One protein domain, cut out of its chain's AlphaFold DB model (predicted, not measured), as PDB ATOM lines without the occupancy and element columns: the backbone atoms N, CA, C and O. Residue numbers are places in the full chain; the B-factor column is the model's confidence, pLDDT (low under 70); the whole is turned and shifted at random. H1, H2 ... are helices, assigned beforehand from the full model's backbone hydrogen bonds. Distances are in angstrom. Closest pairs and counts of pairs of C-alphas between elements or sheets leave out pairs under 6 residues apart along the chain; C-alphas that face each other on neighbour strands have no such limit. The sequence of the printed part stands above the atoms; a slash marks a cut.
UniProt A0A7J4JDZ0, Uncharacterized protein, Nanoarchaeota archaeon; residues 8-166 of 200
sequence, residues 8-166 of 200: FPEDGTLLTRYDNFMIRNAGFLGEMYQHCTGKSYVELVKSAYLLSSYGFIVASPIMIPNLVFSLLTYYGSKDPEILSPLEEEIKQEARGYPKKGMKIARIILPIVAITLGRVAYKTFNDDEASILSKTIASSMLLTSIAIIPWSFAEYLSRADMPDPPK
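Overview. This is residues 8 to 166 of the 200 residues of an uncharacterized protein of Nanoarchaeota archaeon (UniProt A0A7J4JDZ0). Helices H2, H3 and H6 form a bundle of three running lengthwise, H5 packs on H6 as the other half of a hairpin, and H1 crosses one end of these long helices. Short H4 lies loosely at that same end. The printed part has 159 residues with six named helices, H1 to H6 in order, and no named strand; its class is all helix. It is compact, with a radius of gyration of the C-alphas of 17.3 A and spans of 53 by 37 by 26 A.

Along the chain. Find C-alpha 14 at (20.691, -56.748, -33.983); from there H1 runs 34.7 A to residue 37. H2 takes residues 41 to 58, 26.1 A; H3, residues 64 to 78; H4, residues 85 to 94. H5 holds residues 99 to 124, 37.0 A, with a kink of 27 degrees near residue 110. H6, residues 131 to 156, runs 38.1 A to C-alpha 156 at (29.382, -51.782, -16.492).

Arrangement. Look first at Ser 52 and Ala 146, the closest C-alphas of H2 and H6, 4.4 A apart: these helices touch at a shallow tilt of 13 degrees, opposite ways. H2 and H3 form a hairpin, closest at C-alphas 53 and 70, 4.4 A. H5 and H6 form another, closest at C-alphas 120 and 137, 4.3 A, at 35.1 degrees, only just a steep tilt. H1 touches H6 with residues 22 to 30 alone, about perpendicular at 80 degrees, closest at C-alphas 26 and 156, 4.8 A. H4 and H5 are close but not clearly touching: C-alphas 93 and 99, their closest, are 7.4 A apart. Every O i to N i+4 pair is within hydrogen-bond range in H1, H2, H3 and H4; H5 and H6 each have 20 of 22.

Size, cuts and confidence. The two farthest C-alphas, Glu 128 and Lys 166, are 56.8 A apart. The printed part has no cut, and no link between helices is long. Mean pLDDT of the printed part is 76.6; look for values under 70 at residues 8 to 12, 60 to 71 and 73 to 103.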
ATOM      1  N   PHE A   8      23.105 -64.845 -22.100       50.12
ATOM      2  CA  PHE A   8      23.087 -64.101 -23.354       50.12
ATOM      3  C   PHE A   8      22.866 -65.077 -24.509       50.12
ATOM      4  O   PHE A   8      23.822 -65.408 -25.208       50.12
ATOM      5  N   PRO A   9      21.629 -65.557 -24.755       50.78
ATOM      6  CA  PRO A   9      21.401 -66.306 -25.974       50.78
ATOM      7  C   PRO A   9      21.773 -65.375 -27.126       50.78
ATOM      8  O   PRO A   9      21.163 -64.313 -27.287       50.78
ATOM      9  N   GLU A  10      22.790 -65.748 -27.904       54.41
ATOM     10  CA  GLU A  10      22.975 -65.225 -29.248       54.41
ATOM     11  C   GLU A  10      21.751 -65.667 -30.057       54.41
ATOM     12  O   GLU A  10      21.790 -66.573 -30.878       54.41
ATOM     13  N   ASP A  11      20.623 -64.994 -29.836       61.12
ATOM     14  CA  ASP A  11      19.426 -65.123 -30.655       61.12
ATOM     15  C   ASP A  11      19.641 -64.499 -32.047       61.12
ATOM     16  O   ASP A  11      18.724 -64.428 -32.862       61.12
ATOM     17  N   GLY A  12      20.869 -64.035 -32.325       61.44
ATOM     18  CA  GLY A  12      21.330 -63.484 -33.592       61.44
ATOM     19  C   GLY A  12      20.806 -62.081 -33.890       61.44
ATOM     20  O   GLY A  12      21.185 -61.500 -34.908       61.44
ATOM     21  N   THR A  13      19.960 -61.516 -33.025       76.25
ATOM     22  CA  THR A  13      19.271 -60.253 -33.303       76.25
ATOM     23  C   THR A  13      20.210 -59.048 -33.215       76.25
ATOM     24  O   THR A  13      21.147 -59.010 -32.414       76.25
ATOM     25  N   LEU A  14      19.938 -58.012 -34.019       77.75
ATOM     26  CA  LEU A  14      20.691 -56.748 -33.983       77.75
ATOM     27  C   LEU A  14      20.670 -56.098 -32.591       77.75
ATOM     28  O   LEU A  14      21.673 -55.535 -32.163       77.75
ATOM     29  N   LEU A  15      19.547 -56.224 -31.878       75.44
ATOM     30  CA  LEU A  15      19.378 -55.705 -30.523       75.44
ATOM     31  C   LEU A  15      20.353 -56.370 -29.544       75.44
ATOM     32  O   LEU A  15      21.047 -55.672 -28.812       75.44
ATOM     33  N   THR A  16      20.445 -57.703 -29.562       72.06
ATOM     34  CA  THR A  16      21.372 -58.451 -28.701       72.06
ATOM     35  C   THR A  16      22.828 -58.150 -29.049       72.06
ATOM     36  O   THR A  16      23.642 -57.957 -28.149       72.06
ATOM     37  N   ARG A  17      23.165 -58.020 -30.341       77.62
ATOM     38  CA  ARG A  17      24.521 -57.631 -30.770       77.62
ATOM     39  C   ARG A  17      24.918 -56.252 -30.246       77.62
ATOM     40  O   ARG A  17      26.042 -56.082 -29.779       77.62
ATOM     41  N   TYR A  18      24.005 -55.285 -30.308       80.88
ATOM     42  CA  TYR A  18      24.251 -53.936 -29.806       80.88
ATOM     43  C   TYR A  18      24.365 -53.902 -28.274       80.88
ATOM     44  O   TYR A  18      25.295 -53.299 -27.750       80.88
ATOM     45  N   ASP A  19      23.473 -54.588 -27.553       77.06
ATOM     46  CA  ASP A  19      23.516 -54.688 -26.084       77.06
ATOM     47  C   ASP A  19      24.847 -55.305 -25.614       77.06
ATOM     48  O   ASP A  19      25.545 -54.727 -24.784       77.06
ATOM     49  N   ASN A  20      25.274 -56.410 -26.238       76.19
ATOM     50  CA  ASN A  20      26.553 -57.063 -25.942       76.19
ATOM     51  C   ASN A  20      27.756 -56.172 -26.283       76.19
ATOM     52  O   ASN A  20      28.745 -56.160 -25.548       76.19
ATOM     53  N   PHE A  21      27.687 -55.412 -27.380       83.81
ATOM     54  CA  PHE A  21      28.717 -54.432 -27.715       83.81
ATOM     55  C   PHE A  21      28.842 -53.371 -26.615       83.81
ATOM     56  O   PHE A  21      29.954 -53.095 -26.165       83.81
ATOM     57  N   MET A  22      27.728 -52.819 -26.129       85.12
ATOM     58  CA  MET A  22      27.737 -51.819 -25.055       85.12
ATOM     59  C   MET A  22      28.300 -52.382 -23.743       85.12
ATOM     60  O   MET A  22      29.145 -51.734 -23.126       85.12
ATOM     61  N   ILE A  23      27.907 -53.603 -23.361       82.19
ATOM     62  CA  ILE A  23      28.432 -54.291 -22.168       82.19
ATOM     63  C   ILE A  23      29.951 -54.473 -22.271       82.19
ATOM     64  O   ILE A  23      30.673 -54.116 -21.344       82.19
ATOM     65  N   ARG A  24      30.464 -54.953 -23.414       83.62
ATOM     66  CA  ARG A  24      31.912 -55.148 -23.621       83.62
ATOM     67  C   ARG A  24      32.700 -53.843 -23.559       83.62
ATOM     68  O   ARG A  24      33.767 -53.806 -22.956       83.62
ATOM     69  N   ASN A  25      32.183 -52.766 -24.154       86.75
ATOM     70  CA  ASN A  25      32.839 -51.456 -24.089       86.75
ATOM     71  C   ASN A  25      32.859 -50.902 -22.657       86.75
ATOM     72  O   ASN A  25      33.875 -50.360 -22.225       86.75
ATOM     73  N   ALA A  26      31.762 -51.058 -21.911       87.00
ATOM     74  CA  ALA A  26      31.720 -50.669 -20.507       87.00
ATOM     75  C   ALA A  26      32.706 -51.502 -19.672       87.00
ATOM     76  O   ALA A  26      33.474 -50.927 -18.906       87.00
ATOM     77  N   GLY A  27      32.754 -52.820 -19.895       85.44
ATOM     78  CA  GLY A  27      33.707 -53.728 -19.258       85.44
ATOM     79  C   GLY A  27      35.161 -53.323 -19.497       85.44
ATOM     80  O   GLY A  27      35.911 -53.155 -18.543       85.44
ATOM     81  N   PHE A  28      35.535 -53.019 -20.743       88.06
ATOM     82  CA  PHE A  28      36.879 -52.530 -21.074       88.06
ATOM     83  C   PHE A  28      37.262 -51.261 -20.290       88.06
ATOM     84  O   PHE A  28      38.373 -51.147 -19.769       88.06
ATOM     85  N   LEU A  29      36.335 -50.308 -20.146       88.62
ATOM     86  CA  LEU A  29      36.557 -49.108 -19.332       88.62
ATOM     87  C   LEU A  29      36.688 -49.438 -17.837       88.62
ATOM     88  O   LEU A  29      37.505 -48.830 -17.141       88.62
ATOM     89  N   GLY A  30      35.922 -50.417 -17.351       88.56
ATOM     90  CA  GLY A  30      36.057 -50.970 -16.006       88.56
ATOM     91  C   GLY A  30      37.438 -51.579 -15.764       88.56
ATOM     92  O   GLY A  30      38.082 -51.259 -14.765       88.56
ATOM     93  N   GLU A  31      37.938 -52.389 -16.698       88.44
ATOM     94  CA  GLU A  31      39.249 -53.041 -16.593       88.44
ATOM     95  C   GLU A  31      40.368 -52.000 -16.572       88.44
ATOM     96  O   GLU A  31      41.266 -52.044 -15.726       88.44
ATOM     97  N   MET A  32      40.287 -51.004 -17.462       88.62
ATOM     98  CA  MET A  32      41.205 -49.867 -17.467       88.62
ATOM     99  C   MET A  32      41.206 -49.142 -16.120       88.62
ATOM    100  O   MET A  32      42.274 -48.847 -15.579       88.62
ATOM    101  N   TYR A  33      40.028 -48.881 -15.550       90.38
ATOM    102  CA  TYR A  33      39.911 -48.252 -14.239       90.38
ATOM    103  C   TYR A  33      40.582 -49.087 -13.140       90.38
ATOM    104  O   TYR A  33      41.397 -48.547 -12.384       90.38
ATOM    105  N   GLN A  34      40.307 -50.393 -13.070       90.38
ATOM    106  CA  GLN A  34      40.914 -51.287 -12.075       90.38
ATOM    107  C   GLN A  34      42.439 -51.355 -12.242       90.38
ATOM    108  O   GLN A  34      43.183 -51.336 -11.263       90.38
ATOM    109  N   HIS A  35      42.938 -51.374 -13.478       87.75
ATOM    110  CA  HIS A  35      44.371 -51.375 -13.762       87.75
ATOM    111  C   HIS A  35      45.081 -50.072 -13.384       87.75
ATOM    112  O   HIS A  35      46.227 -50.112 -12.924       87.75
ATOM    113  N   CYS A  36      44.424 -48.931 -13.572       87.81
ATOM    114  CA  CYS A  36      44.978 -47.626 -13.231       87.81
ATOM    115  C   CYS A  36      44.945 -47.357 -11.724       87.81
ATOM    116  O   CYS A  36      45.891 -46.785 -11.188       87.81
ATOM    117  N   THR A  37      43.871 -47.765 -11.047       88.44
ATOM    118  CA  THR A  37      43.594 -47.353  -9.663       88.44
ATOM    119  C   THR A  37      43.823 -48.446  -8.623       88.44
ATOM    120  O   THR A  37      43.971 -48.131  -7.448       88.44
ATOM    121  N   GLY A  38      43.827 -49.722  -9.026       85.50
ATOM    122  CA  GLY A  38      43.856 -50.869  -8.112       85.50
ATOM    123  C   GLY A  38      42.548 -51.081  -7.341       85.50
ATOM    124  O   GLY A  38      42.472 -51.964  -6.494       85.50
ATOM    125  N   LYS A  39      41.518 -50.275  -7.618       85.94
ATOM    126  CA  LYS A  39      40.206 -50.334  -6.967       85.94
ATOM    127  C   LYS A  39      39.259 -51.238  -7.736       85.94
ATOM    128  O   LYS A  39      39.458 -51.469  -8.922       85.94
ATOM    129  N   SER A  40      38.214 -51.727  -7.073       86.25
ATOM    130  CA  SER A  40      37.168 -52.525  -7.725       86.25
ATOM    131  C   SER A  40      36.324 -51.672  -8.678       86.25
ATOM    132  O   SER A  40      36.017 -50.517  -8.372       86.25
ATOM    133  N   TYR A  41      35.881 -52.251  -9.800       84.81
ATOM    134  CA  TYR A  41      34.950 -51.605 -10.736       84.81
ATOM    135  C   TYR A  41      33.635 -51.180 -10.051       84.81
ATOM    136  O   TYR A  41      32.990 -50.223 -10.475       84.81
ATOM    137  N   VAL A  42      33.274 -51.835  -8.943       83.12
ATOM    138  CA  VAL A  42      32.122 -51.495  -8.100       83.12
ATOM    139  C   VAL A  42      32.200 -50.047  -7.592       83.12
ATOM    140  O   VAL A  42      31.181 -49.359  -7.547       83.12
ATOM    141  N   GLU A  43      33.391 -49.530  -7.262       84.12
ATOM    142  CA  GLU A  43      33.552 -48.123  -6.853       84.12
ATOM    143  C   GLU A  43      33.240 -47.150  -7.998       84.12
ATOM    144  O   GLU A  43      32.653 -46.085  -7.774       84.12
ATOM    145  N   LEU A  44      33.601 -47.524  -9.227       86.81
ATOM    146  CA  LEU A  44      33.301 -46.749 -10.426       86.81
ATOM    147  C   LEU A  44      31.793 -46.742 -10.711       86.81
ATOM    148  O   LEU A  44      31.233 -45.677 -10.967       86.81
ATOM    149  N   VAL A  45      31.123 -47.892 -10.578       84.88
ATOM    150  CA  VAL A  45      29.658 -48.007 -10.698       84.88
ATOM    151  C   VAL A  45      28.951 -47.122  -9.665       84.88
ATOM    152  O   VAL A  45      28.096 -46.314 -10.030       84.88
ATOM    153  N   LYS A  46      29.345 -47.192  -8.383       83.06
ATOM    154  CA  LYS A  46      28.764 -46.351  -7.316       83.06
ATOM    155  C   LYS A  46      28.944 -44.867  -7.602       83.06
ATOM    156  O   LYS A  46      28.008 -44.086  -7.438       83.06
ATOM    157  N   SER A  47      30.132 -44.487  -8.060       85.81
ATOM    158  CA  SER A  47      30.456 -43.101  -8.399       85.81
ATOM    159  C   SER A  47      29.627 -42.596  -9.584       85.81
ATOM    160  O   SER A  47      29.137 -41.469  -9.550       85.81
ATOM    161  N   ALA A  48      29.409 -43.434 -10.600       87.19
ATOM    162  CA  ALA A  48      28.568 -43.112 -11.749       87.19
ATOM    163  C   ALA A  48      27.084 -42.952 -11.358       87.19
ATOM    164  O   ALA A  48      26.457 -41.958 -11.734       87.19
ATOM    165  N   TYR A  49      26.528 -43.846 -10.530       84.31
ATOM    166  CA  TYR A  49      25.170 -43.677  -9.991       84.31
ATOM    167  C   TYR A  49      25.038 -42.432  -9.110       84.31
ATOM    168  O   TYR A  49      24.047 -41.704  -9.210       84.31
ATOM    169  N   LEU A  50      26.037 -42.143  -8.275       80.81
ATOM    170  CA  LEU A  50      26.036 -40.958  -7.422       80.81
ATOM    171  C   LEU A  50      26.073 -39.667  -8.253       80.81
ATOM    172  O   LEU A  50      25.279 -38.757  -8.013       80.81
ATOM    173  N   LEU A  51      26.934 -39.608  -9.271       85.38
ATOM    174  CA  LEU A  51      27.002 -38.484 -10.207       85.38
ATOM    175  C   LEU A  51      25.667 -38.276 -10.936       85.38
ATOM    176  O   LEU A  51      25.186 -37.148 -11.031       85.38
ATOM    177  N   SER A  52      25.044 -39.365 -11.388       86.62
ATOM    178  CA  SER A  52      23.720 -39.338 -12.023       86.62
ATOM    179  C   SER A  52      22.654 -38.802 -11.072       86.62
ATOM    180  O   SER A  52      21.852 -37.956 -11.456       86.62
ATOM    181  N   SER A  53      22.685 -39.236  -9.808       80.12
ATOM    182  CA  SER A  53      21.758 -38.782  -8.766       80.12
ATOM    183  C   SER A  53      21.831 -37.271  -8.590       80.12
ATOM    184  O   SER A  53      20.809 -36.596  -8.666       80.12
ATOM    185  N   TYR A  54      23.038 -36.718  -8.431       79.88
ATOM    186  CA  TYR A  54      23.216 -35.270  -8.338       79.88
ATOM    187  C   TYR A  54      22.744 -34.551  -9.604       79.88
ATOM    188  O   TYR A  54      22.058 -33.534  -9.499       79.88
ATOM    189  N   GLY A  55      23.039 -35.095 -10.787       82.75
ATOM    190  CA  GLY A  55      22.547 -34.555 -12.053       82.75
ATOM    191  C   GLY A  55      21.017 -34.475 -12.106       82.75
ATOM    192  O   GLY A  55      20.469 -33.430 -12.457       82.75
ATOM    193  N   PHE A  56      20.318 -35.529 -11.679       82.19
ATOM    194  CA  PHE A  56      18.856 -35.549 -11.617       82.19
ATOM    195  C   PHE A  56      18.280 -34.584 -10.570       82.19
ATOM    196  O   PHE A  56      17.275 -33.936 -10.859       82.19
ATOM    197  N   ILE A  57      18.916 -34.422  -9.401       80.44
ATOM    198  CA  ILE A  57      18.501 -33.438  -8.378       80.44
ATOM    199  C   ILE A  57      18.565 -32.022  -8.947       80.44
ATOM    200  O   ILE A  57      17.601 -31.265  -8.843       80.44
ATOM    201  N   VAL A  58      19.685 -31.664  -9.578       79.75
ATOM    202  CA  VAL A  58      19.874 -30.317 -10.137       79.75
ATOM    203  C   VAL A  58      18.933 -30.081 -11.326       79.75
ATOM    204  O   VAL A  58      18.446 -28.970 -11.513       79.75
ATOM    205  N   ALA A  59      18.588 -31.127 -12.081       76.94
ATOM    206  CA  ALA A  59      17.590 -31.066 -13.149       76.94
ATOM    207  C   ALA A  59      16.130 -30.967 -12.649       76.94
ATOM    208  O   ALA A  59      15.216 -30.771 -13.457       76.94
ATOM    209  N   SER A  60      15.879 -31.100 -11.338       65.75
ATOM    210  CA  SER A  60      14.547 -31.296 -10.748       65.75
ATOM    211  C   SER A  60      13.695 -30.055 -10.403       65.75
ATOM    212  O   SER A  60      12.590 -30.292  -9.909       65.75
ATOM    213  N   PRO A  61      14.048 -28.768 -10.622       55.69
ATOM    214  CA  PRO A  61      13.207 -27.694 -10.080       55.69
ATOM    215  C   PRO A  61      11.780 -27.646 -10.665       55.69
ATOM    216  O   PRO A  61      10.931 -26.964 -10.102       55.69
ATOM    217  N   ILE A  62      11.485 -28.380 -11.752       57.28
ATOM    218  CA  ILE A  62      10.159 -28.393 -12.403       57.28
ATOM    219  C   ILE A  62       9.617 -29.814 -12.687       57.28
ATOM    220  O   ILE A  62       8.408 -29.997 -12.820       57.28
ATOM    221  N   MET A  63      10.459 -30.854 -12.760       60.81
ATOM    222  CA  MET A  63      10.053 -32.179 -13.260       60.81
ATOM    223  C   MET A  63      10.106 -33.271 -12.180       60.81
ATOM    224  O   MET A  63      11.158 -33.850 -11.929       60.81
ATOM    225  N   ILE A  64       8.944 -33.618 -11.615       60.38
ATOM    226  CA  ILE A  64       8.752 -34.706 -10.628       60.38
ATOM    227  C   ILE A  64       9.420 -36.044 -11.030       60.38
ATOM    228  O   ILE A  64      10.010 -36.684 -10.157       60.38
ATOM    229  N   PRO A  65       9.417 -36.479 -12.310       65.06
ATOM    230  CA  PRO A  65      10.110 -37.706 -12.712       65.06
ATOM    231  C   PRO A  65      11.618 -37.705 -12.411       65.06
ATOM    232  O   PRO A  65      12.167 -38.756 -12.085       65.06
ATOM    233  N   ASN A  66      12.284 -36.545 -12.449       64.94
ATOM    234  CA  ASN A  66      13.717 -36.438 -12.156       64.94
ATOM    235  C   ASN A  66      14.018 -36.743 -10.681       64.94
ATOM    236  O   ASN A  66      15.017 -37.391 -10.385       64.94
ATOM    237  N   LEU A  67      13.134 -36.354  -9.758       62.47
ATOM    238  CA  LEU A  67      13.283 -36.673  -8.336       62.47
ATOM    239  C   LEU A  67      13.169 -38.183  -8.081       62.47
ATOM    240  O   LEU A  67      13.927 -38.737  -7.289       62.47
ATOM    241  N   VAL A  68      12.265 -38.867  -8.790       69.25
ATOM    242  CA  VAL A  68      12.123 -40.330  -8.709       69.25
ATOM    243  C   VAL A  68      13.382 -41.022  -9.232       69.25
ATOM    244  O   VAL A  68      13.930 -41.876  -8.539       69.25
ATOM    245  N   PHE A  69      13.886 -40.617 -10.403       65.62
ATOM    246  CA  PHE A  69      15.153 -41.137 -10.927       65.62
ATOM    247  C   PHE A  69      16.313 -40.873  -9.967       65.62
ATOM    248  O   PHE A  69      17.060 -41.799  -9.677       65.62
ATOM    249  N   SER A  70      16.414 -39.669  -9.398       60.50
ATOM    250  CA  SER A  70      17.435 -39.346  -8.398       60.50
ATOM    251  C   SER A  70      17.390 -40.267  -7.184       60.50
ATOM    252  O   SER A  70      18.446 -40.649  -6.683       60.50
ATOM    253  N   LEU A  71      16.200 -40.561  -6.656       66.75
ATOM    254  CA  LEU A  71      16.063 -41.437  -5.497       66.75
ATOM    255  C   LEU A  71      16.475 -42.862  -5.870       66.75
ATOM    256  O   LEU A  71      17.272 -43.461  -5.154       66.75
ATOM    257  N   LEU A  72      16.009 -43.370  -7.014       70.06
ATOM    258  CA  LEU A  72      16.375 -44.697  -7.516       70.06
ATOM    259  C   LEU A  72      17.891 -44.837  -7.708       70.06
ATOM    260  O   LEU A  72      18.483 -45.806  -7.234       70.06
ATOM    261  N   THR A  73      18.546 -43.852  -8.327       62.44
ATOM    262  CA  THR A  73      20.002 -43.873  -8.518       62.44
ATOM    263  C   THR A  73      20.765 -43.711  -7.209       62.44
ATOM    264  O   THR A  73      21.810 -44.337  -7.028       62.44
ATOM    265  N   TYR A  74      20.250 -42.917  -6.267       65.19
ATOM    266  CA  TYR A  74      20.882 -42.735  -4.963       65.19
ATOM    267  C   TYR A  74      20.823 -44.023  -4.140       65.19
ATOM    268  O   TYR A  74      21.850 -44.445  -3.606       65.19
ATOM    269  N   TYR A  75      19.666 -44.686  -4.088       64.56
ATOM    270  CA  TYR A  75      19.536 -45.986  -3.430       64.56
ATOM    271  C   TYR A  75      20.422 -47.044  -4.099       64.56
ATOM    272  O   TYR A  75      21.158 -47.725  -3.389       64.56
ATOM    273  N   GLY A  76      20.472 -47.090  -5.436       60.06
ATOM    274  CA  GLY A  76      21.403 -47.963  -6.165       60.06
ATOM    275  C   GLY A  76      22.880 -47.696  -5.837       60.06
ATOM    276  O   GLY A  76      23.669 -48.625  -5.702       60.06
ATOM    277  N   SER A  77      23.270 -46.435  -5.607       56.41
ATOM    278  CA  SER A  77      24.643 -46.089  -5.193       56.41
ATOM    279  C   SER A  77      24.998 -46.544  -3.769       56.41
ATOM    280  O   SER A  77      26.181 -46.690  -3.437       56.41
ATOM    281  N   LYS A  78      23.988 -46.739  -2.912       58.03
ATOM    282  CA  LYS A  78      24.135 -47.129  -1.504       58.03
ATOM    283  C   LYS A  78      24.031 -48.633  -1.280       58.03
ATOM    284  O   LYS A  78      24.346 -49.063  -0.172       58.03
ATOM    285  N   ASP A  79      23.650 -49.405  -2.294       57.75
ATOM    286  CA  ASP A  79      23.503 -50.850  -2.164       57.75
ATOM    287  C   ASP A  79      24.871 -51.505  -1.832       57.75
ATOM    288  O   ASP A  79      25.864 -51.290  -2.555       57.75
ATOM    289  N   PRO A  80      25.012 -52.191  -0.676       46.75
ATOM    290  CA  PRO A  80      26.266 -52.834  -0.271       46.75
ATOM    291  C   PRO A  80      26.646 -53.980  -1.209       46.75
ATOM    292  O   PRO A  80      27.818 -54.114  -1.560       46.75
ATOM    293  N   GLU A  81      25.648 -54.717  -1.673       50.94
ATOM    294  CA  GLU A  81      25.723 -55.632  -2.793       50.94
ATOM    295  C   GLU A  81      25.075 -54.858  -3.928       50.94
ATOM    296  O   GLU A  81      23.857 -54.856  -4.019       50.94
ATOM    297  N   ILE A  82      25.832 -54.140  -4.771       52.53
ATOM    298  CA  ILE A  82      25.262 -53.794  -6.080       52.53
ATOM    299  C   ILE A  82      24.947 -55.154  -6.683       52.53
ATOM    300  O   ILE A  82      25.860 -55.815  -7.178       52.53
ATOM    301  N   LEU A  83      23.702 -55.612  -6.507       48.88
ATOM    302  CA  LEU A  83      23.179 -56.827  -7.087       48.88
ATOM    303  C   LEU A  83      23.590 -56.676  -8.527       48.88
ATOM    304  O   LEU A  83      23.180 -55.701  -9.167       48.88
ATOM    305  N   SER A  84      24.502 -57.533  -8.997       49.28
ATOM    306  CA  SER A  84      24.885 -57.451 -10.397       49.28
ATOM    307  C   SER A  84      23.550 -57.450 -11.140       49.28
ATOM    308  O   SER A  84      22.692 -58.277 -10.819       49.28
ATOM    309  N   PRO A  85      23.251 -56.484 -12.019       51.78
ATOM    310  CA  PRO A  85      21.941 -56.432 -12.650       51.78
ATOM    311  C   PRO A  85      21.591 -57.723 -13.398       51.78
ATOM    312  O   PRO A  85      20.444 -57.917 -13.777       51.78
ATOM    313  N   LEU A  86      22.565 -58.621 -13.563       51.88
ATOM    314  CA  LEU A  86      22.412 -60.040 -13.847       51.88
ATOM    315  C   LEU A  86      21.504 -60.786 -12.841       51.88
ATOM    316  O   LEU A  86      20.581 -61.470 -13.261       51.88
ATOM    317  N   GLU A  87      21.694 -60.650 -11.527       55.19
ATOM    318  CA  GLU A  87      20.798 -61.212 -10.505       55.19
ATOM    319  C   GLU A  87      19.400 -60.596 -10.544       55.19
ATOM    320  O   GLU A  87      18.403 -61.280 -10.302       55.19
ATOM    321  N   GLU A  88      19.305 -59.308 -10.863       54.38
ATOM    322  CA  GLU A  88      18.016 -58.646 -11.030       54.38
ATOM    323  C   GLU A  88      17.306 -59.124 -12.306       54.38
ATOM    324  O   GLU A  88      16.104 -59.378 -12.277       54.38
ATOM    325  N   GLU A  89      18.047 -59.367 -13.391       54.41
ATOM    326  CA  GLU A  89      17.550 -60.011 -14.612       54.41
ATOM    327  C   GLU A  89      17.110 -61.462 -14.364       54.41
ATOM    328  O   GLU A  89      16.057 -61.867 -14.858       54.41
ATOM    329  N   ILE A  90      17.837 -62.218 -13.534       57.06
ATOM    330  CA  ILE A  90      17.445 -63.564 -13.083       57.06
ATOM    331  C   ILE A  90      16.141 -63.497 -12.272       57.06
ATOM    332  O   ILE A  90      15.214 -64.277 -12.502       57.06
ATOM    333  N   LYS A  91      16.016 -62.531 -11.352       57.56
ATOM    334  CA  LYS A  91      14.783 -62.303 -10.578       57.56
ATOM    335  C   LYS A  91      13.622 -61.849 -11.470       57.56
ATOM    336  O   LYS A  91      12.479 -62.210 -11.201       57.56
ATOM    337  N   GLN A  92      13.878 -61.077 -12.525       55.59
ATOM    338  CA  GLN A  92      12.862 -60.635 -13.487       55.59
ATOM    339  C   GLN A  92      12.395 -61.769 -14.405       55.59
ATOM    340  O   GLN A  92      11.201 -61.858 -14.693       55.59
ATOM    341  N   GLU A  93      13.300 -62.664 -14.804       54.62
ATOM    342  CA  GLU A  93      12.971 -63.896 -15.524       54.62
ATOM    343  C   GLU A  93      12.115 -64.827 -14.662       54.62
ATOM    344  O   GLU A  93      11.075 -65.299 -15.118       54.62
ATOM    345  N   ALA A  94      12.462 -64.985 -13.381       59.50
ATOM    346  CA  ALA A  94      11.636 -65.716 -12.419       59.50
ATOM    347  C   ALA A  94      10.243 -65.083 -12.212       59.50
ATOM    348  O   ALA A  94       9.301 -65.773 -11.827       59.50
ATOM    349  N   ARG A  95      10.096 -63.777 -12.483       59.38
ATOM    350  CA  ARG A  95       8.829 -63.024 -12.409       59.38
ATOM    351  C   ARG A  95       8.074 -62.941 -13.745       59.38
ATOM    352  O   ARG A  95       6.995 -62.360 -13.775       59.38
ATOM    353  N   GLY A  96       8.608 -63.504 -14.833       52.88
ATOM    354  CA  GLY A  96       7.939 -63.559 -16.139       52.88
ATOM    355  C   GLY A  96       7.940 -62.252 -16.944       52.88
ATOM    356  O   GLY A  96       7.152 -62.119 -17.882       52.88
ATOM    357  N   TYR A  97       8.802 -61.282 -16.619       57.22
ATOM    358  CA  TYR A  97       8.895 -60.040 -17.393       57.22
ATOM    359  C   TYR A  97       9.624 -60.252 -18.736       57.22
ATOM    360  O   TYR A  97      10.626 -60.969 -18.802       57.22
ATOM    361  N   PRO A  98       9.178 -59.608 -19.834       62.81
ATOM    362  CA  PRO A  98       9.800 -59.781 -21.143       62.81
ATOM    363  C   PRO A  98      11.183 -59.107 -21.212       62.81
ATOM    364  O   PRO A  98      11.286 -57.883 -21.314       62.81
ATOM    365  N   LYS A  99      12.255 -59.916 -21.273       61.62
ATOM    366  CA  LYS A  99      13.670 -59.476 -21.382       61.62
ATOM    367  C   LYS A  99      13.914 -58.427 -22.477       61.62
ATOM    368  O   LYS A  99      14.726 -57.519 -22.316       61.62
ATOM    369  N   LYS A 100      13.187 -58.530 -23.597       64.06
ATOM    370  CA  LYS A 100      13.313 -57.607 -24.738       64.06
ATOM    371  C   LYS A 100      12.929 -56.169 -24.379       64.06
ATOM    372  O   LYS A 100      13.585 -55.252 -24.856       64.06
ATOM    373  N   GLY A 101      11.924 -55.964 -23.525       63.62
ATOM    374  CA  GLY A 101      11.468 -54.624 -23.140       63.62
ATOM    375  C   GLY A 101      12.531 -53.848 -22.362       63.62
ATOM    376  O   GLY A 101      12.807 -52.693 -22.679       63.62
ATOM    377  N   MET A 102      13.198 -54.510 -21.416       66.19
ATOM    378  CA  MET A 102      14.267 -53.903 -20.618       66.19
ATOM    379  C   MET A 102      15.508 -53.592 -21.461       66.19
ATOM    380  O   MET A 102      16.058 -52.498 -21.355       66.19
ATOM    381  N   LYS A 103      15.902 -54.500 -22.367       67.75
ATOM    382  CA  LYS A 103      16.992 -54.250 -23.331       67.75
ATOM    383  C   LYS A 103      16.706 -53.035 -24.214       67.75
ATOM    384  O   LYS A 103      17.561 -52.169 -24.377       67.75
ATOM    385  N   ILE A 104      15.487 -52.949 -24.747       71.69
ATOM    386  CA  ILE A 104      15.044 -51.810 -25.558       71.69
ATOM    387  C   ILE A 104      15.100 -50.519 -24.738       71.69
ATOM    388  O   ILE A 104      15.667 -49.537 -25.209       71.69
ATOM    389  N   ALA A 105      14.583 -50.518 -23.507       70.69
ATOM    390  CA  ALA A 105      14.610 -49.343 -22.641       70.69
ATOM    391  C   ALA A 105      16.045 -48.861 -22.360       70.69
ATOM    392  O   ALA A 105      16.316 -47.670 -22.497       70.69
ATOM    393  N   ARG A 106      16.980 -49.773 -22.056       74.62
ATOM    394  CA  ARG A 106      18.397 -49.435 -21.813       74.62
ATOM    395  C   ARG A 106      19.093 -48.801 -23.008       74.62
ATOM    396  O   ARG A 106      19.934 -47.934 -22.815       74.62
ATOM    397  N   ILE A 107      18.761 -49.235 -24.222       79.44
ATOM    398  CA  ILE A 107      19.363 -48.710 -25.451       79.44
ATOM    399  C   ILE A 107      18.701 -47.392 -25.858       79.44
ATOM    400  O   ILE A 107      19.381 -46.439 -26.236       79.44
ATOM    401  N   ILE A 108      17.372 -47.313 -25.770       80.12
ATOM    402  CA  ILE A 108      16.615 -46.134 -26.190       80.12
ATOM    403  C   ILE A 108      16.856 -44.960 -25.246       80.12
ATOM    404  O   ILE A 108      16.996 -43.838 -25.722       80.12
ATOM    405  N   LEU A 109      16.928 -45.184 -23.932       81.25
ATOM    406  CA  LEU A 109      17.051 -44.100 -22.959       81.25
ATOM    407  C   LEU A 109      18.275 -43.186 -23.195       81.25
ATOM    408  O   LEU A 109      18.070 -41.975 -23.265       81.25
ATOM    409  N   PRO A 110      19.512 -43.688 -23.394       81.06
ATOM    410  CA  PRO A 110      20.655 -42.837 -23.714       81.06
ATOM    411  C   PRO A 110      20.545 -42.187 -25.101       81.06
ATOM    412  O   PRO A 110      20.959 -41.042 -25.259       81.06
ATOM    413  N   ILE A 111      19.948 -42.848 -26.102       84.31
ATOM    414  CA  ILE A 111      19.721 -42.247 -27.432       84.31
ATOM    415  C   ILE A 111      18.752 -41.062 -27.327       84.31
ATOM    416  O   ILE A 111      19.000 -39.988 -27.884       84.31
ATOM    417  N   VAL A 112      17.657 -41.247 -26.589       84.75
ATOM    418  CA  VAL A 112      16.669 -40.204 -26.307       84.75
ATOM    419  C   VAL A 112      17.308 -39.088 -25.491       84.75
ATOM    420  O   VAL A 112      17.127 -37.931 -25.846       84.75
ATOM    421  N   ALA A 113      18.115 -39.406 -24.478       85.94
ATOM    422  CA  ALA A 113      18.854 -38.417 -23.699       85.94
ATOM    423  C   ALA A 113      19.795 -37.585 -24.574       85.94
ATOM    424  O   ALA A 113      19.746 -36.365 -24.537       85.94
ATOM    425  N   ILE A 114      20.604 -38.203 -25.437       87.06
ATOM    426  CA  ILE A 114      21.500 -37.464 -26.340       87.06
ATOM    427  C   ILE A 114      20.696 -36.574 -27.299       87.06
ATOM    428  O   ILE A 114      21.049 -35.415 -27.528       87.06
ATOM    429  N   THR A 115      19.593 -37.092 -27.842       87.44
ATOM    430  CA  THR A 115      18.745 -36.361 -28.795       87.44
ATOM    431  C   THR A 115      18.042 -35.179 -28.129       87.44
ATOM    432  O   THR A 115      18.125 -34.054 -28.624       87.44
ATOM    433  N   LEU A 116      17.396 -35.407 -26.984       86.44
ATOM    434  CA  LEU A 116      16.740 -34.365 -26.199       86.44
ATOM    435  C   LEU A 116      17.752 -33.358 -25.665       86.44
ATOM    436  O   LEU A 116      17.510 -32.163 -25.770       86.44
ATOM    437  N   GLY A 117      18.905 -33.813 -25.179       89.00
ATOM    438  CA  GLY A 117      20.000 -32.964 -24.719       89.00
ATOM    439  C   GLY A 117      20.516 -32.046 -25.821       89.00
ATOM    440  O   GLY A 117      20.752 -30.868 -25.574       89.00
ATOM    441  N   ARG A 118      20.610 -32.532 -27.064       90.94
ATOM    442  CA  ARG A 118      20.976 -31.701 -28.220       90.94
ATOM    443  C   ARG A 118      19.926 -30.634 -28.528       90.94
ATOM    444  O   ARG A 118      20.287 -29.485 -28.777       90.94
ATOM    445  N   VAL A 119      18.644 -31.001 -28.541       89.94
ATOM    446  CA  VAL A 119      17.545 -30.045 -28.776       89.94
ATOM    447  C   VAL A 119      17.509 -29.003 -27.658       89.94
ATOM    448  O   VAL A 119      17.473 -27.808 -27.932       89.94
ATOM    449  N   ALA A 120      17.615 -29.452 -26.412       89.12
ATOM    450  CA  ALA A 120      17.690 -28.615 -25.229       89.12
ATOM    451  C   ALA A 120      18.889 -27.660 -25.273       89.12
ATOM    452  O   ALA A 120      18.728 -26.468 -25.039       89.12
ATOM    453  N   TYR A 121      20.073 -28.138 -25.657       92.62
ATOM    454  CA  TYR A 121      21.250 -27.290 -25.825       92.62
ATOM    455  C   TYR A 121      21.018 -26.182 -26.858       92.62
ATOM    456  O   TYR A 121      21.393 -25.035 -26.625       92.62
ATOM    457  N   LYS A 122      20.368 -26.500 -27.985       92.38
ATOM    458  CA  LYS A 122      20.026 -25.496 -28.998       92.38
ATOM    459  C   LYS A 122      19.069 -24.444 -28.432       92.38
ATOM    460  O   LYS A 122      19.358 -23.263 -28.547       92.38
ATOM    461  N   THR A 123      17.982 -24.865 -27.788       90.50
ATOM    462  CA  THR A 123      16.983 -23.956 -27.196       90.50
ATOM    463  C   THR A 123      17.553 -23.118 -26.048       90.50
ATOM    464  O   THR A 123      17.154 -21.976 -25.858       90.50
ATOM    465  N   PHE A 124      18.491 -23.664 -25.273       89.31
ATOM    466  CA  PHE A 124      19.145 -22.942 -24.183       89.31
ATOM    467  C   PHE A 124      20.006 -21.778 -24.695       89.31
ATOM    468  O   PHE A 124      19.998 -20.703 -24.097       89.31
ATOM    469  N   ASN A 125      20.703 -21.982 -25.818       92.25
ATOM    470  CA  ASN A 125      21.571 -20.983 -26.450       92.25
ATOM    471  C   ASN A 125      20.851 -20.104 -27.487       92.25
ATOM    472  O   ASN A 125      21.503 -19.333 -28.181       92.25
ATOM    473  N   ASP A 126      19.535 -20.242 -27.632       93.25
ATOM    474  CA  ASP A 126      18.748 -19.427 -28.551       93.25
ATOM    475  C   ASP A 126      18.405 -18.083 -27.891       93.25
ATOM    476  O   ASP A 126      17.751 -18.039 -26.845       93.25
ATOM    477  N   ASP A 127      18.861 -16.976 -28.471       90.00
ATOM    478  CA  ASP A 127      18.626 -15.633 -27.936       90.00
ATOM    479  C   ASP A 127      17.147 -15.224 -27.990       90.00
ATOM    480  O   ASP A 127      16.703 -14.445 -27.145       90.00
ATOM    481  N   GLU A 128      16.359 -15.814 -28.895       93.50
ATOM    482  CA  GLU A 128      14.923 -15.548 -29.038       93.50
ATOM    483  C   GLU A 128      14.060 -16.389 -28.079       93.50
ATOM    484  O   GLU A 128      12.866 -16.127 -27.898       93.50
ATOM    485  N   ALA A 129      14.643 -17.396 -27.421       90.12
ATOM    486  CA  ALA A 129      13.904 -18.269 -26.521       90.12
ATOM    487  C   ALA A 129      13.508 -17.556 -25.217       90.12
ATOM    488  O   ALA A 129      14.322 -16.931 -24.532       90.12
ATOM    489  N   SER A 130      12.244 -17.732 -24.819       92.88
ATOM    490  CA  SER A 130      11.729 -17.208 -23.551       92.88
ATOM    491  C   SER A 130      12.484 -17.775 -22.339       92.88
ATOM    492  O   SER A 130      13.020 -18.885 -22.382       92.88
ATOM    493  N   ILE A 131      12.462 -17.060 -21.209       88.50
ATOM    494  CA  ILE A 131      13.073 -17.519 -19.946       88.50
ATOM    495  C   ILE A 131      12.520 -18.894 -19.531       88.50
ATOM    496  O   ILE A 131      13.278 -19.766 -19.105       88.50
ATOM    497  N   LEU A 132      11.213 -19.120 -19.712       87.00
ATOM    498  CA  LEU A 132      10.577 -20.406 -19.423       87.00
ATOM    499  C   LEU A 132      11.129 -21.513 -20.334       87.00
ATOM    500  O   LEU A 132      11.493 -22.583 -19.849       87.00
ATOM    501  N   SER A 133      11.263 -21.238 -21.634       87.62
ATOM    502  CA  SER A 133      11.845 -22.166 -22.611       87.62
ATOM    503  C   SER A 133      13.298 -22.506 -22.276       87.62
ATOM    504  O   SER A 133      13.659 -23.682 -22.288       87.62
ATOM    505  N   LYS A 134      14.115 -21.511 -21.902       88.19
ATOM    506  CA  LYS A 134      15.505 -21.713 -21.462       88.19
ATOM    507  C   LYS A 134      15.587 -22.523 -20.169       88.19
ATOM    508  O   LYS A 134      16.473 -23.360 -20.027       88.19
ATOM    509  N   THR A 135      14.639 -22.336 -19.253       87.06
ATOM    510  CA  THR A 135      14.578 -23.097 -17.996       87.06
ATOM    511  C   THR A 135      14.239 -24.566 -18.244       87.06
ATOM    512  O   THR A 135      14.941 -25.448 -17.753       87.06
ATOM    513  N   ILE A 136      13.221 -24.844 -19.065       86.44
ATOM    514  CA  ILE A 136      12.859 -26.215 -19.459       86.44
ATOM    515  C   ILE A 136      14.022 -26.879 -20.205       86.44
ATOM    516  O   ILE A 136      14.375 -28.022 -19.914       86.44
ATOM    517  N   ALA A 137      14.653 -26.150 -21.126       88.56
ATOM    518  CA  ALA A 137      15.821 -26.618 -21.855       88.56
ATOM    519  C   ALA A 137      16.995 -26.938 -20.913       88.56
ATOM    520  O   ALA A 137      17.597 -27.997 -21.033       88.56
ATOM    521  N   SER A 138      17.278 -26.093 -19.922       87.69
ATOM    522  CA  SER A 138      18.312 -26.361 -18.915       87.69
ATOM    523  C   SER A 138      18.032 -27.653 -18.135       87.69
ATOM    524  O   SER A 138      18.902 -28.521 -18.044       87.69
ATOM    525  N   SER A 139      16.794 -27.853 -17.665       85.19
ATOM    526  CA  SER A 139      16.391 -29.107 -17.011       85.19
ATOM    527  C   SER A 139      16.563 -30.320 -17.928       85.19
ATOM    528  O   SER A 139      17.143 -31.317 -17.508       85.19
ATOM    529  N   MET A 140      16.121 -30.245 -19.188       86.06
ATOM    530  CA  MET A 140      16.279 -31.343 -20.150       86.06
ATOM    531  C   MET A 140      17.747 -31.644 -20.465       86.06
ATOM    532  O   MET A 140      18.121 -32.812 -20.585       86.06
ATOM    533  N   LEU A 141      18.587 -30.614 -20.576       87.75
ATOM    534  CA  LEU A 141      20.023 -30.759 -20.795       87.75
ATOM    535  C   LEU A 141      20.685 -31.470 -19.609       87.75
ATOM    536  O   LEU A 141      21.417 -32.437 -19.807       87.75
ATOM    537  N   LEU A 142      20.379 -31.047 -18.381       86.62
ATOM    538  CA  LEU A 142      20.917 -31.653 -17.162       86.62
ATOM    539  C   LEU A 142      20.422 -33.092 -16.958       86.62
ATOM    540  O   LEU A 142      21.232 -33.967 -16.655       86.62
ATOM    541  N   THR A 143      19.138 -33.373 -17.209       85.81
ATOM    542  CA  THR A 143      18.597 -34.745 -17.230       85.81
ATOM    543  C   THR A 143      19.344 -35.607 -18.246       85.81
ATOM    544  O   THR A 143      19.708 -36.742 -17.953       85.81
ATOM    545  N   SER A 144      19.618 -35.067 -19.435       86.81
ATOM    546  CA  SER A 144      20.317 -35.799 -20.495       86.81
ATOM    547  C   SER A 144      21.760 -36.129 -20.113       86.81
ATOM    548  O   SER A 144      22.217 -37.248 -20.336       86.81
ATOM    549  N   ILE A 145      22.456 -35.180 -19.480       88.06
ATOM    550  CA  ILE A 145      23.806 -35.388 -18.942       88.06
ATOM    551  C   ILE A 145      23.789 -36.422 -17.812       88.06
ATOM    552  O   ILE A 145      24.707 -37.228 -17.745       88.06
ATOM    553  N   ALA A 146      22.757 -36.439 -16.964       87.56
ATOM    554  CA  ALA A 146      22.615 -37.390 -15.859       87.56
ATOM    555  C   ALA A 146      22.325 -38.831 -16.318       87.56
ATOM    556  O   ALA A 146      22.761 -39.782 -15.670       87.56
ATOM    557  N   ILE A 147      21.639 -39.013 -17.452       85.62
ATOM    558  CA  ILE A 147      21.343 -40.343 -18.011       85.62
ATOM    559  C   ILE A 147      22.610 -41.046 -18.516       85.62
ATOM    560  O   ILE A 147      22.700 -42.265 -18.429       85.62
ATOM    561  N   ILE A 148      23.608 -40.312 -19.015       86.81
ATOM    562  CA  ILE A 148      24.844 -40.905 -19.557       86.81
ATOM    563  C   ILE A 148      25.621 -41.722 -18.501       86.81
ATOM    564  O   ILE A 148      25.856 -42.910 -18.742       86.81
ATOM    565  N   PRO A 149      26.015 -41.160 -17.337       88.19
ATOM    566  CA  PRO A 149      26.675 -41.929 -16.289       88.19
ATOM    567  C   PRO A 149      25.765 -43.022 -15.715       88.19
ATOM    568  O   PRO A 149      26.273 -44.079 -15.350       88.19
ATOM    569  N   TRP A 150      24.440 -42.832 -15.706       85.69
ATOM    570  CA  TRP A 150      23.498 -43.869 -15.283       85.69
ATOM    571  C   TRP A 150      23.537 -45.072 -16.228       85.69
ATOM    572  O   TRP A 150      23.750 -46.198 -15.790       85.69
ATOM    573  N   SER A 151      23.420 -44.838 -17.538       85.38
ATOM    574  CA  SER A 151      23.509 -45.887 -18.553       85.38
ATOM    575  C   SER A 151      24.869 -46.577 -18.530       85.38
ATOM    576  O   SER A 151      24.937 -47.794 -18.671       85.38
ATOM    577  N   PHE A 152      25.955 -45.832 -18.311       87.62
ATOM    578  CA  PHE A 152      27.277 -46.428 -18.133       87.62
ATOM    579  C   PHE A 152      27.325 -47.361 -16.915       87.62
ATOM    580  O   PHE A 152      27.808 -48.484 -17.041       87.62
ATOM    581  N   ALA A 153      26.793 -46.934 -15.765       84.62
ATOM    582  CA  ALA A 153      26.723 -47.754 -14.558       84.62
ATOM    583  C   ALA A 153      25.911 -49.041 -14.785       84.62
ATOM    584  O   ALA A 153      26.362 -50.120 -14.399       84.62
ATOM    585  N   GLU A 154      24.774 -48.946 -15.481       81.31
ATOM    586  CA  GLU A 154      23.946 -50.092 -15.875       81.31
ATOM    587  C   GLU A 154      24.713 -51.081 -16.768       81.31
ATOM    588  O   GLU A 154      24.647 -52.292 -16.561       81.31
ATOM    589  N   TYR A 155      25.451 -50.600 -17.769       84.31
ATOM    590  CA  TYR A 155      26.210 -51.489 -18.650       84.31
ATOM    591  C   TYR A 155      27.429 -52.103 -17.959       84.31
ATOM    592  O   TYR A 155      27.666 -53.300 -18.104       84.31
ATOM    593  N   LEU A 156      28.180 -51.315 -17.184       83.94
ATOM    594  CA  LEU A 156      29.382 -51.782 -16.492       83.94
ATOM    595  C   LEU A 156      29.057 -52.831 -15.427       83.94
ATOM    596  O   LEU A 156      29.772 -53.814 -15.295       83.94
ATOM    597  N   SER A 157      27.966 -52.657 -14.687       78.38
ATOM    598  CA  SER A 157      27.546 -53.623 -13.665       78.38
ATOM    599  C   SER A 157      27.097 -54.976 -14.244       78.38
ATOM    600  O   SER A 157      27.025 -55.959 -13.510       78.38
ATOM    601  N   ARG A 158      26.835 -55.046 -15.557       75.25
ATOM    602  CA  ARG A 158      26.531 -56.282 -16.303       75.25
ATOM    603  C   ARG A 158      27.741 -56.900 -16.995       75.25
ATOM    604  O   ARG A 158      27.614 -57.985 -17.556       75.25
ATOM    605  N   ALA A 159      28.876 -56.206 -17.019       74.69
ATOM    606  CA  ALA A 159      30.097 -56.767 -17.563       74.69
ATOM    607  C   ALA A 159      30.628 -57.843 -16.609       74.69
ATOM    608  O   ALA A 159      30.622 -57.656 -15.391       74.69
ATOM    609  N   ASP A 160      31.087 -58.963 -17.165       72.50
ATOM    610  CA  ASP A 160      31.844 -59.946 -16.396       72.50
ATOM    611  C   ASP A 160      33.228 -59.352 -16.112       72.50
ATOM    612  O   ASP A 160      34.034 -59.167 -17.025       72.50
ATOM    613  N   MET A 161      33.444 -58.934 -14.866       78.69
ATOM    614  CA  MET A 161      34.583 -58.113 -14.470       78.69
ATOM    615  C   MET A 161      35.500 -58.892 -13.525       78.69
ATOM    616  O   MET A 161      35.032 -59.363 -12.483       78.69
ATOM    617  N   PRO A 162      36.808 -58.994 -13.825       75.81
ATOM    618  CA  PRO A 162      37.748 -59.681 -12.954       75.81
ATOM    619  C   PRO A 162      37.973 -58.919 -11.642       75.81
ATOM    620  O   PRO A 162      37.731 -57.711 -11.525       75.81
ATOM    621  N   ASP A 163      38.516 -59.621 -10.649       78.00
ATOM    622  CA  ASP A 163      38.986 -58.990  -9.420       78.00
ATOM    623  C   ASP A 163      40.071 -57.937  -9.710       78.00
ATOM    624  O   ASP A 163      40.885 -58.099 -10.630       78.00
ATOM    625  N   PRO A 164      40.130 -56.851  -8.918       85.25
ATOM    626  CA  PRO A 164      41.123 -55.812  -9.119       85.25
ATOM    627  C   PRO A 164      42.553 -56.375  -9.019       85.25
ATOM    628  O   PRO A 164      42.861 -57.201  -8.151       85.25
ATOM    629  N   PRO A 165      43.471 -55.927  -9.891       82.31
ATOM    630  CA  PRO A 165      44.836 -56.427  -9.908       82.31
ATOM    631  C   PRO A 165      45.583 -56.011  -8.637       82.31
ATOM    632  O   PRO A 165      45.539 -54.854  -8.232       82.31
ATOM    633  N   LYS A 166      46.384 -56.924  -8.072       82.75
ATOM    634  CA  LYS A 166      47.201 -56.665  -6.863       82.75
ATOM    635  C   LYS A 166      48.197 -55.506  -6.998       82.75
ATOM    636  O   LYS A 166      48.657 -54.993  -5.987       82.75
TER     637      LYS A 166